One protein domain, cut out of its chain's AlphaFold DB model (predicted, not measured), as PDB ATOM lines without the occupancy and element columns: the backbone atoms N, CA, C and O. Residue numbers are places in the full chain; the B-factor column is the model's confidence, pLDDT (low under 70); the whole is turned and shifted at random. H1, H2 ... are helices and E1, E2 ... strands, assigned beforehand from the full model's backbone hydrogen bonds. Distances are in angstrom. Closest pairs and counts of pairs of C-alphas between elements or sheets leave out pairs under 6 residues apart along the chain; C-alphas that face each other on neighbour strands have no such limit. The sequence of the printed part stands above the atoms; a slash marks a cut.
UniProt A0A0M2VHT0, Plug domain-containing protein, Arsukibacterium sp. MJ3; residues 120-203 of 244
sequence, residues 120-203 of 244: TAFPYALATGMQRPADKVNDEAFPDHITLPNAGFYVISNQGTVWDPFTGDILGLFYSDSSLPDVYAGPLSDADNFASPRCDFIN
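This is residues 120 to 203 of the 244 residues of the protein "Plug domain-containing protein" of Arsukibacterium sp. MJ3 (UniProt A0A0M2VHT0). With little regular structure, this is a loose row of three small antiparallel strand pairs: E1 with E2, E3 with E6 in the middle, and the hairpin E4 with E5. Residues 129 to 144 loop out at one end, and 174 to 192 run from the other end back to the middle. The printed part has 84 residues, in order E1, H1, E2 to E6; 27 are in named elements, mostly strand. The radius of gyration of the C-alphas is 15.5 A; the spans are 52 by 28 by 16 A.

E1, residues 120 to 123, begins at C-alpha 120 (62.125, -6.680, 174.396). H1 is 124 to 128, E2 145 to 149 with 13.1 A, E3 151 to 153, E4 161 to 163, E5 170 to 173. E6, 193 to 195, ends at C-alpha 195 (61.859, -4.617, 166.741).

Within hydrogen-bond range are N 122 and O 146 of E1 and E2, 2.8 A, N 152 and O 194 of E3 and E6, 3.0 A, and N 171 and O 162 of E4 and E5, 2.8 A. H1's O i to N i+4 pair is too. The closest C-alphas of E1 and E3, Thr 120 and Ala 151, are 5.4 A apart. E4 and E5 are apart from E1, H1, E2, E3 and E6.

The farthest C-alphas, Asp 135 and Asp 177, are 53.5 A apart. The printed part has no cut. Links H1 to E2 and E5 to E6 are long. No printed residue is under 70 in pLDDT.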
ATOM      1  N   THR A 120      63.077  -7.589 173.745       88.94
ATOM      2  CA  THR A 120      62.125  -6.680 174.396       88.94
ATOM      3  C   THR A 120      60.713  -7.250 174.306       88.94
ATOM      4  O   THR A 120      60.373  -7.959 173.358       88.94
ATOM      5  N   ALA A 121      59.887  -6.960 175.309       89.62
ATOM      6  CA  ALA A 121      58.486  -7.355 175.362       89.62
ATOM      7  C   ALA A 121      57.593  -6.335 174.634       89.62
ATOM      8  O   ALA A 121      57.484  -5.194 175.069       89.62
ATOM      9  N   PHE A 122      56.904  -6.759 173.574       87.62
ATOM     10  CA  PHE A 122      55.953  -5.937 172.818       87.62
ATOM     11  C   PHE A 122      54.510  -6.309 173.156       87.62
ATOM     12  O   PHE A 122      54.231  -7.499 173.315       87.62
ATOM     13  N   PRO A 123      53.569  -5.349 173.213       88.06
ATOM     14  CA  PRO A 123      52.147  -5.655 173.337       88.06
ATOM     15  C   PRO A 123      51.683  -6.643 172.260       88.06
ATOM     16  O   PRO A 123      52.031  -6.490 171.086       88.06
ATOM     17  N   TYR A 124      50.853  -7.622 172.631       88.06
ATOM     18  CA  TYR A 124      50.375  -8.674 171.717       88.06
ATOM     19  C   TYR A 124      49.821  -8.137 170.398       88.06
ATOM     20  O   TYR A 124      50.144  -8.655 169.329       88.06
ATOM     21  N   ALA A 125      49.020  -7.071 170.462       88.12
ATOM     22  CA  ALA A 125      48.409  -6.482 169.277       88.12
ATOM     23  C   ALA A 125      49.439  -5.884 168.310       88.12
ATOM     24  O   ALA A 125      49.268  -6.003 167.100       88.12
ATOM     25  N   LEU A 126      50.529  -5.309 168.826       86.69
ATOM     26  CA  LEU A 126      51.618  -4.784 168.000       86.69
ATOM     27  C   LEU A 126      52.486  -5.910 167.436       86.69
ATOM     28  O   LEU A 126      52.832  -5.886 166.261       86.69
ATOM     29  N   ALA A 127      52.790  -6.926 168.246       87.75
ATOM     30  CA  ALA A 127      53.622  -8.050 167.823       87.75
ATOM     31  C   ALA A 127      52.938  -8.962 166.784       87.75
ATOM     32  O   ALA A 127      53.619  -9.557 165.952       87.75
ATOM     33  N   THR A 128      51.606  -9.093 166.831       87.44
ATOM     34  CA  THR A 128      50.847 -10.038 165.982       87.44
ATOM     35  C   THR A 128      49.952  -9.369 164.939       87.44
ATOM     36  O   THR A 128      49.483 -10.043 164.023       87.44
ATOM     37  N   GLY A 129      49.659  -8.074 165.086       87.38
ATOM     38  CA  GLY A 129      48.645  -7.374 164.295       87.38
ATOM     39  C   GLY A 129      47.198  -7.766 164.629       87.38
ATOM     40  O   GLY A 129      46.278  -7.345 163.929       87.38
ATOM     41  N   MET A 130      46.970  -8.577 165.669       87.25
ATOM     42  CA  MET A 130      45.642  -9.056 166.061       87.25
ATOM     43  C   MET A 130      45.136  -8.359 167.322       87.25
ATOM     44  O   MET A 130      45.847  -8.243 168.318       87.25
ATOM     45  N   GLN A 131      43.858  -7.977 167.332       86.12
ATOM     46  CA  GLN A 131      43.231  -7.481 168.552       86.12
ATOM     47  C   GLN A 131      42.978  -8.638 169.521       86.12
ATOM     48  O   GLN A 131      42.373  -9.649 169.158       86.12
ATOM     49  N   ARG A 132      43.395  -8.471 170.776       86.44
ATOM     50  CA  ARG A 132      43.073  -9.432 171.829       86.44
ATOM     51  C   ARG A 132      41.578  -9.367 172.188       86.44
ATOM     52  O   ARG A 132      41.083  -8.264 172.442       86.44
ATOM     53  N   PRO A 133      40.863 -10.506 172.265       86.25
ATOM     54  CA  PRO A 133      39.483 -10.535 172.751       86.25
ATOM     55  C   PRO A 133      39.375 -10.072 174.214       86.25
ATOM     56  O   PRO A 133      40.218 -10.404 175.047       86.25
ATOM     57  N   ALA A 134      38.325  -9.315 174.544       83.62
ATOM     58  CA  ALA A 134      38.154  -8.710 175.872       83.62
ATOM     59  C   ALA A 134      37.937  -9.736 177.005       83.62
ATOM     60  O   ALA A 134      38.210  -9.445 178.165       83.62
ATOM     61  N   ASP A 135      37.467 -10.938 176.677       86.81
ATOM     62  CA  ASP A 135      37.260 -12.060 177.597       86.81
ATOM     63  C   ASP A 135      38.521 -12.925 177.795       86.81
ATOM     64  O   ASP A 135      38.521 -13.848 178.610       86.81
ATOM     65  N   LYS A 136      39.612 -12.619 177.080       82.75
ATOM     66  CA  LYS A 136      40.852 -13.413 177.026       82.75
ATOM     67  C   LYS A 136      42.052 -12.736 177.692       82.75
ATOM     68  O   LYS A 136      43.192 -12.982 177.323       82.75
ATOM     69  N   VAL A 137      41.804 -11.893 178.695       72.56
ATOM     70  CA  VAL A 137      42.836 -11.073 179.365       72.56
ATOM     71  C   VAL A 137      43.863 -11.900 180.163       72.56
ATOM     72  O   VAL A 137      44.942 -11.399 180.429       72.56
ATOM     73  N   ASN A 138      43.592 -13.174 180.472       78.88
ATOM     74  CA  ASN A 138      44.526 -14.085 181.160       78.88
ATOM     75  C   ASN A 138      44.644 -15.445 180.447       78.88
ATOM     76  O   ASN A 138      44.743 -16.486 181.094       78.88
ATOM     77  N   ASP A 139      44.533 -15.453 179.119       84.50
ATOM     78  CA  ASP A 139      44.635 -16.675 178.321       84.50
ATOM     79  C   ASP A 139      46.063 -16.822 177.776       84.50
ATOM     80  O   ASP A 139      46.606 -15.883 177.197       84.50
ATOM     81  N   GLU A 140      46.671 -18.000 177.939       84.19
ATOM     82  CA  GLU A 140      48.020 -18.289 177.427       84.19
ATOM     83  C   GLU A 140      48.109 -18.149 175.899       84.19
ATOM     84  O   GLU A 140      49.176 -17.837 175.371       84.19
ATOM     85  N   ALA A 141      46.994 -18.322 175.178       86.94
ATOM     86  CA  ALA A 141      46.932 -18.095 173.735       86.94
ATOM     87  C   ALA A 141      46.949 -16.599 173.353       86.94
ATOM     88  O   ALA A 141      47.199 -16.274 172.192       86.94
ATOM     89  N   PHE A 142      46.695 -15.694 174.307       89.12
ATOM     90  CA  PHE A 142      46.633 -14.242 174.108       89.12
ATOM     91  C   PHE A 142      47.380 -13.486 175.223       89.12
ATOM     92  O   PHE A 142      46.762 -12.721 175.981       89.12
ATOM     93  N   PRO A 143      48.708 -13.682 175.341       89.69
ATOM     94  CA  PRO A 143      49.500 -13.032 176.382       89.69
ATOM     95  C   PRO A 143      49.397 -11.504 176.282       89.69
ATOM     96  O   PRO A 143      49.116 -10.966 175.215       89.69
ATOM     97  N   ASP A 144      49.643 -10.779 177.377       87.94
ATOM     98  CA  ASP A 144      49.703  -9.308 177.330       87.94
ATOM     99  C   ASP A 144      50.854  -8.823 176.436       87.94
ATOM    100  O   ASP A 144      50.685  -7.912 175.621       87.94
ATOM    101  N   HIS A 145      52.015  -9.474 176.564       88.56
ATOM    102  CA  HIS A 145      53.225  -9.149 175.824       88.56
ATOM    103  C   HIS A 145      53.873 -10.385 175.199       88.56
ATOM    104  O   HIS A 145      53.848 -11.480 175.760       88.56
ATOM    105  N   ILE A 146      54.510 -10.176 174.050       89.69
ATOM    106  CA  ILE A 146      55.331 -11.153 173.343       89.69
ATOM    107  C   ILE A 146      56.765 -10.630 173.313       89.69
ATOM    108  O   ILE A 146      57.023  -9.511 172.872       89.69
ATOM    109  N   THR A 147      57.707 -11.447 173.772       91.12
ATOM    110  CA  THR A 147      59.133 -11.128 173.706       91.12
ATOM    111  C   THR A 147      59.651 -11.353 172.290       91.12
ATOM    112  O   THR A 147      59.589 -12.469 171.773       91.12
ATOM    113  N   LEU A 148      60.181 -10.301 171.667       89.88
ATOM    114  CA  LEU A 148      60.716 -10.341 170.307       89.88
ATOM    115  C   LEU A 148      62.249 -10.225 170.316       89.88
ATOM    116  O   LEU A 148      62.783  -9.434 171.096       89.88
ATOM    117  N   PRO A 149      62.965 -10.995 169.472       90.88
ATOM    118  CA  PRO A 149      64.405 -10.844 169.271       90.88
ATOM    119  C   PRO A 149      64.724  -9.626 168.401       90.88
ATOM    120  O   PRO A 149      63.884  -9.167 167.627       90.88
ATOM    121  N   ASN A 150      65.982  -9.182 168.441       89.25
ATOM    122  CA  ASN A 150      66.474  -8.025 167.681       89.25
ATOM    123  C   ASN A 150      65.621  -6.783 167.943       89.25
ATOM    124  O   ASN A 150      65.218  -6.068 167.022       89.25
ATOM    125  N   ALA A 151      65.307  -6.596 169.219       88.88
ATOM    126  CA  ALA A 151      64.491  -5.506 169.689       88.88
ATOM    127  C   ALA A 151      65.181  -4.785 170.841       88.88
ATOM    128  O   ALA A 151      65.926  -5.400 171.612       88.88
ATOM    129  N   GLY A 152      64.939  -3.486 170.953       86.56
ATOM    130  CA  GLY A 152      65.566  -2.674 171.980       86.56
ATOM    131  C   GLY A 152      65.072  -1.239 172.000       86.56
ATOM    132  O   GLY A 152      64.186  -0.841 171.240       86.56
ATOM    133  N   PHE A 153      65.679  -0.485 172.905       81.06
ATOM    134  CA  PHE A 153      65.365   0.910 173.170       81.06
ATOM    135  C   PHE A 153      66.055   1.806 172.130       81.06
ATOM    136  O   PHE A 153      67.226   1.581 171.809       81.06
ATOM    137  N   TYR A 154      65.338   2.797 171.597       74.69
ATOM    138  CA  TYR A 154      65.801   3.592 170.445       74.69
ATOM    139  C   TYR A 154      66.153   5.048 170.768       74.69
ATOM    140  O   TYR A 154      66.870   5.706 170.014       74.69
ATOM    141  N   VAL A 155      65.711   5.556 171.922       74.06
ATOM    142  CA  VAL A 155      66.078   6.907 172.391       74.06
ATOM    143  C   VAL A 155      67.550   7.009 172.814       74.06
ATOM    144  O   VAL A 155      68.036   8.095 173.112       74.06
ATOM    145  N   ILE A 156      68.278   5.892 172.831       77.44
ATOM    146  CA  ILE A 156      69.722   5.828 173.054       77.44
ATOM    147  C   ILE A 156      70.362   4.953 171.977       77.44
ATOM    148  O   ILE A 156      69.788   3.961 171.533       77.44
ATOM    149  N   SER A 157      71.575   5.310 171.576       80.88
ATOM    150  CA  SER A 157      72.355   4.577 170.584       80.88
ATOM    151  C   SER A 157      73.843   4.657 170.919       80.88
ATOM    152  O   SER A 157      74.272   5.514 171.692       80.88
ATOM    153  N   ASN A 158      74.651   3.795 170.295       80.50
ATOM    154  CA  ASN A 158      76.110   3.826 170.456       80.50
ATOM    155  C   ASN A 158      76.764   5.085 169.884       80.50
ATOM    156  O   ASN A 158      77.850   5.451 170.321       80.50
ATOM    157  N   GLN A 159      76.126   5.712 168.896       81.94
ATOM    158  CA  GLN A 159      76.621   6.937 168.267       81.94
ATOM    159  C   GLN A 159      76.167   8.187 169.042       81.94
ATOM    160  O   GLN A 159      76.825   9.220 169.019       81.94
ATOM    161  N   GLY A 160      75.086   8.061 169.815       83.62
ATOM    162  CA  GLY A 160      74.392   9.168 170.458       83.62
ATOM    163  C   GLY A 160      73.110   9.494 169.702       83.62
ATOM    164  O   GLY A 160      73.073   9.497 168.472       83.62
ATOM    165  N   THR A 161      72.040   9.745 170.446       86.06
ATOM    166  CA  THR A 161      70.730  10.104 169.900       86.06
ATOM    167  C   THR A 161      70.465  11.568 170.216       86.06
ATOM    168  O   THR A 161      70.636  11.996 171.358       86.06
ATOM    169  N   VAL A 162      70.064  12.341 169.210       87.19
ATOM    170  CA  VAL A 162      69.645  13.732 169.397       87.19
ATOM    171  C   VAL A 162      68.128  13.749 169.523       87.19
ATOM    172  O   VAL A 162      67.432  13.325 168.603       87.19
ATOM    173  N   TRP A 163      67.619  14.243 170.650       86.19
ATOM    174  CA  TRP A 163      66.186  14.466 170.855       86.19
ATOM    175  C   TRP A 163      65.875  15.961 170.945       86.19
ATOM    176  O   TRP A 163      66.759  16.767 171.258       86.19
ATOM    177  N   ASP A 164      64.611  16.325 170.759       85.81
ATOM    178  CA  ASP A 164      64.060  17.617 171.159       85.81
ATOM    179  C   ASP A 164      63.419  17.500 172.563       85.81
ATOM    180  O   ASP A 164      62.441  16.772 172.738       85.81
ATOM    181  N   PRO A 165      63.926  18.207 173.595       82.94
ATOM    182  CA  PRO A 165      63.387  18.122 174.955       82.94
ATOM    183  C   PRO A 165      62.011  18.775 175.132       82.94
ATOM    184  O   PRO A 165      61.404  18.615 176.192       82.94
ATOM    185  N   PHE A 166      61.534  19.538 174.149       88.06
ATOM    186  CA  PHE A 166      60.252  20.235 174.192       88.06
ATOM    187  C   PHE A 166      59.144  19.467 173.470       88.06
ATOM    188  O   PHE A 166      57.992  19.558 173.896       88.06
ATOM    189  N   THR A 167      59.473  18.717 172.413       85.31
ATOM    190  CA  THR A 167      58.494  17.897 171.675       85.31
ATOM    191  C   THR A 167      58.586  16.406 172.000       85.31
ATOM    192  O   THR A 167      57.588  15.702 171.871       85.31
ATOM    193  N   GLY A 168      59.742  15.930 172.476       77.44
ATOM    194  CA  GLY A 168      60.028  14.506 172.667       77.44
ATOM    195  C   GLY A 168      60.417  13.783 171.374       77.44
ATOM    196  O   GLY A 168      60.630  12.572 171.406       77.44
ATOM    197  N   ASP A 169      60.523  14.500 170.251       80.88
ATOM    198  CA  ASP A 169      60.873  13.906 168.963       80.88
ATOM    199  C   ASP A 169      62.361  13.556 168.902       80.88
ATOM    200  O   ASP A 169      63.225  14.304 169.371       80.88
ATOM    201  N   ILE A 170      62.680  12.437 168.258       82.75
ATOM    202  CA  ILE A 170      64.060  12.114 167.910       82.75
ATOM    203  C   ILE A 170      64.415  12.771 166.583       82.75
ATOM    204  O   ILE A 170      63.782  12.514 165.562       82.75
ATOM    205  N   LEU A 171      65.467  13.588 166.608       83.44
ATOM    206  CA  LEU A 171      65.966  14.339 165.459       83.44
ATOM    207  C   LEU A 171      66.972  13.542 164.614       83.44
ATOM    208  O   LEU A 171      67.185  13.884 163.458       83.44
ATOM    209  N   GLY A 172      67.606  12.509 165.181       86.88
ATOM    210  CA  GLY A 172      68.514  11.612 164.461       86.88
ATOM    211  C   GLY A 172      69.645  11.039 165.319       86.88
ATOM    212  O   GLY A 172      69.711  11.266 166.533       86.88
ATOM    213  N   LEU A 173      70.548  10.290 164.680       87.31
ATOM    214  CA  LEU A 173      71.758   9.733 165.301       87.31
ATOM    215  C   LEU A 173      72.963  10.630 165.030       87.31
ATOM    216  O   LEU A 173      73.210  10.995 163.886       87.31
ATOM    217  N   PHE A 174      73.746  10.963 166.053       86.94
ATOM    218  CA  PHE A 174      74.920  11.817 165.882       86.94
ATOM    219  C   PHE A 174      76.158  10.990 165.529       86.94
ATOM    220  O   PHE A 174      76.705  10.298 166.382       86.94
ATOM    221  N   TYR A 175      76.635  11.073 164.289       84.31
ATOM    222  CA  TYR A 175      77.868  10.394 163.884       84.31
ATOM    223  C   TYR A 175      79.098  11.290 164.069       84.31
ATOM    224  O   TYR A 175      79.031  12.520 164.037       84.31
ATOM    225  N   SER A 176      80.269  10.666 164.219       84.94
ATOM    226  CA  SER A 176      81.550  11.370 164.388       84.94
ATOM    227  C   SER A 176      81.963  12.217 163.176       84.94
ATOM    228  O   SER A 176      82.804  13.105 163.306       84.94
ATOM    229  N   ASP A 177      81.352  11.982 162.014       89.81
ATOM    230  CA  ASP A 177      81.508  12.781 160.797       89.81
ATOM    231  C   ASP A 177      80.582  14.011 160.748       89.81
ATOM    232  O   ASP A 177      80.538  14.713 159.740       89.81
ATOM    233  N   SER A 178      79.886  14.311 161.852       85.88
ATOM    234  CA  SER A 178      78.906  15.400 161.983       85.88
ATOM    235  C   SER A 178      77.633  15.225 161.145       85.88
ATOM    236  O   SER A 178      76.891  16.194 160.963       85.88
ATOM    237  N   SER A 179      77.353  14.019 160.643       89.31
ATOM    238  CA  SER A 179      76.059  13.708 160.035       89.31
ATOM    239  C   SER A 179      74.988  13.405 161.094       89.31
ATOM    240  O   SER A 179      75.291  12.964 162.206       89.31
ATOM    241  N   LEU A 180      73.728  13.678 160.734       89.69
ATOM    242  CA  LEU A 180      72.546  13.441 161.565       89.69
ATOM    243  C   LEU A 180      71.440  12.747 160.748       89.69
ATOM    244  O   LEU A 180      70.451  13.389 160.397       89.69
ATOM    245  N   PRO A 181      71.620  11.478 160.340       88.81
ATOM    246  CA  PRO A 181      70.565  10.730 159.667       88.81
ATOM    247  C   PRO A 181      69.404  10.403 160.617       88.81
ATOM    248  O   PRO A 181      69.589  10.259 161.830       88.81
ATOM    249  N   ASP A 182      68.221  10.232 160.027       85.69
ATOM    250  CA  ASP A 182      67.012   9.786 160.721       85.69
ATOM    251  C   ASP A 182      67.204   8.388 161.333       85.69
ATOM    252  O   ASP A 182      67.866   7.524 160.752       85.69
ATOM    253  N   VAL A 183      66.575   8.145 162.486       82.75
ATOM    254  CA  VAL A 183      66.576   6.827 163.138       82.75
ATOM    255  C   VAL A 183      65.646   5.879 162.391       82.75
ATOM    256  O   VAL A 183      64.446   6.141 162.262       82.75
ATOM    257  N   TYR A 184      66.163   4.735 161.945       83.56
ATOM    258  CA  TYR A 184      65.323   3.722 161.322       83.56
ATOM    259  C   TYR A 184      64.637   2.832 162.372       83.56
ATOM    260  O   TYR A 184      65.240   1.928 162.957       83.56
ATOM    261  N   ALA A 185      63.337   3.070 162.566       74.50
ATOM    262  CA  ALA A 185      62.490   2.364 163.529       74.50
ATOM    263  C   ALA A 185      61.988   0.983 163.080       74.50
ATOM    264  O   ALA A 185      61.557   0.166 163.896       74.50
ATOM    265  N   GLY A 186      62.056   0.698 161.778       78.62
ATOM    266  CA  GLY A 186      61.472  -0.507 161.196       78.62
ATOM    267  C   GLY A 186      59.938  -0.561 161.289       78.62
ATOM    268  O   GLY A 186      59.291   0.429 161.620       78.62
ATOM    269  N   PRO A 187      59.333  -1.706 160.928       78.38
ATOM    270  CA  PRO A 187      57.878  -1.846 160.822       78.38
ATOM    271  C   PRO A 187      57.173  -2.138 162.156       78.38
ATOM    272  O   PRO A 187      55.952  -2.026 162.227       78.38
ATOM    273  N   LEU A 188      57.915  -2.560 163.183       82.56
ATOM    274  CA  LEU A 188      57.388  -2.884 164.506       82.56
ATOM    275  C   LEU A 188      58.008  -1.932 165.526       82.56
ATOM    276  O   LEU A 188      59.165  -2.093 165.914       82.56
ATOM    277  N   SER A 189      57.222  -0.947 165.946       80.56
ATOM    278  CA  SER A 189      57.620   0.090 166.893       80.56
ATOM    279  C   SER A 189      56.477   0.412 167.851       80.56
ATOM    280  O   SER A 189      55.321   0.484 167.426       80.56
ATOM    281  N   ASP A 190      56.796   0.648 169.119       76.50
ATOM    282  CA  ASP A 190      55.910   1.332 170.064       76.50
ATOM    283  C   ASP A 190      56.513   2.688 170.477       76.50
ATOM    284  O   ASP A 190      57.401   3.200 169.796       76.50
ATOM    285  N   ALA A 191      55.992   3.312 171.538       70.62
ATOM    286  CA  ALA A 191      56.475   4.617 171.992       70.62
ATOM    287  C   ALA A 191      57.958   4.599 172.411       70.62
ATOM    288  O   ALA A 191      58.622   5.626 172.301       70.62
ATOM    289  N   ASP A 192      58.479   3.445 172.837       71.31
ATOM    290  CA  ASP A 192      59.763   3.316 173.531       71.31
ATOM    291  C   ASP A 192      60.722   2.309 172.862       71.31
ATOM    292  O   ASP A 192      61.937   2.389 173.039       71.31
ATOM    293  N   ASN A 193      60.218   1.372 172.055       78.62
ATOM    294  CA  ASN A 193      60.975   0.224 171.562       78.62
ATOM    295  C   ASN A 193      60.745  -0.049 170.078       78.62
ATOM    296  O   ASN A 193      59.626   0.046 169.571       78.62
ATOM    297  N   PHE A 194      61.801  -0.521 169.413       83.56
ATOM    298  CA  PHE A 194      61.768  -1.013 168.034       83.56
ATOM    299  C   PHE A 194      62.128  -2.495 167.974       83.56
ATOM    300  O   PHE A 194      62.931  -2.972 168.775       83.56
ATOM    301  N   ALA A 195      61.553  -3.217 167.013       82.06
ATOM    302  CA  ALA A 195      61.859  -4.617 166.741       82.06
ATOM    303  C   ALA A 195      62.089  -4.842 165.241       82.06
ATOM    304  O   ALA A 195      61.152  -5.032 164.463       82.06
ATOM    305  N   SER A 196      63.353  -4.862 164.815       79.69
ATOM    306  CA  SER A 196      63.729  -5.472 163.537       79.69
ATOM    307  C   SER A 196      65.240  -5.720 163.450       79.69
ATOM    308  O   SER A 196      66.021  -4.989 164.058       79.69
ATOM    309  N   PRO A 197      65.689  -6.685 162.620       75.62
ATOM    310  CA  PRO A 197      67.113  -6.992 162.437       75.62
ATOM    311  C   PRO A 197      67.982  -5.832 161.933       75.62
ATOM    312  O   PRO A 197      69.204  -5.945 161.958       75.62
ATOM    313  N   ARG A 198      67.376  -4.761 161.401       78.06
ATOM    314  CA  ARG A 198      68.086  -3.601 160.834       78.06
ATOM    315  C   ARG A 198      67.724  -2.286 161.523       78.06
ATOM    316  O   ARG A 198      68.067  -1.243 160.986       78.06
ATOM    317  N   CYS A 199      66.982  -2.331 162.630       83.12
ATOM    318  CA  CYS A 199      66.606  -1.123 163.356       83.12
ATOM    319  C   CYS A 199      67.796  -0.532 164.106       83.12
ATOM    320  O   CYS A 199      68.645  -1.263 164.619       83.12
ATOM    321  N   ASP A 200      67.783   0.788 164.231       81.44
ATOM    322  CA  ASP A 200      68.795   1.538 164.963       81.44
ATOM    323  C   ASP A 200      68.445   1.590 166.460       81.44
ATOM    324  O   ASP A 200      68.023   2.616 166.991       81.44
ATOM    325  N   PHE A 201      68.584   0.453 167.146       83.50
ATOM    326  CA  PHE A 201      68.411   0.345 168.598       83.50
ATOM    327  C   PHE A 201      69.735   0.014 169.294       83.50
ATOM    328  O   PHE A 201      70.653  -0.550 168.690       83.50
ATOM    329  N   ILE A 202      69.834   0.314 170.592       85.19
ATOM    330  CA  ILE A 202      70.986  -0.122 171.386       85.19
ATOM    331  C   ILE A 202      70.818  -1.573 171.845       85.19
ATOM    332  O   ILE A 202      69.839  -1.937 172.500       85.19
ATOM    333  N   ASN A 203      71.801  -2.422 171.551       88.69
ATOM    334  CA  ASN A 203      71.864  -3.745 172.157       88.69
ATOM    335  C   ASN A 203      72.556  -3.647 173.521       88.69
ATOM    336  O   ASN A 203      73.784  -3.646 173.600       88.69
TER     337      ASN A 203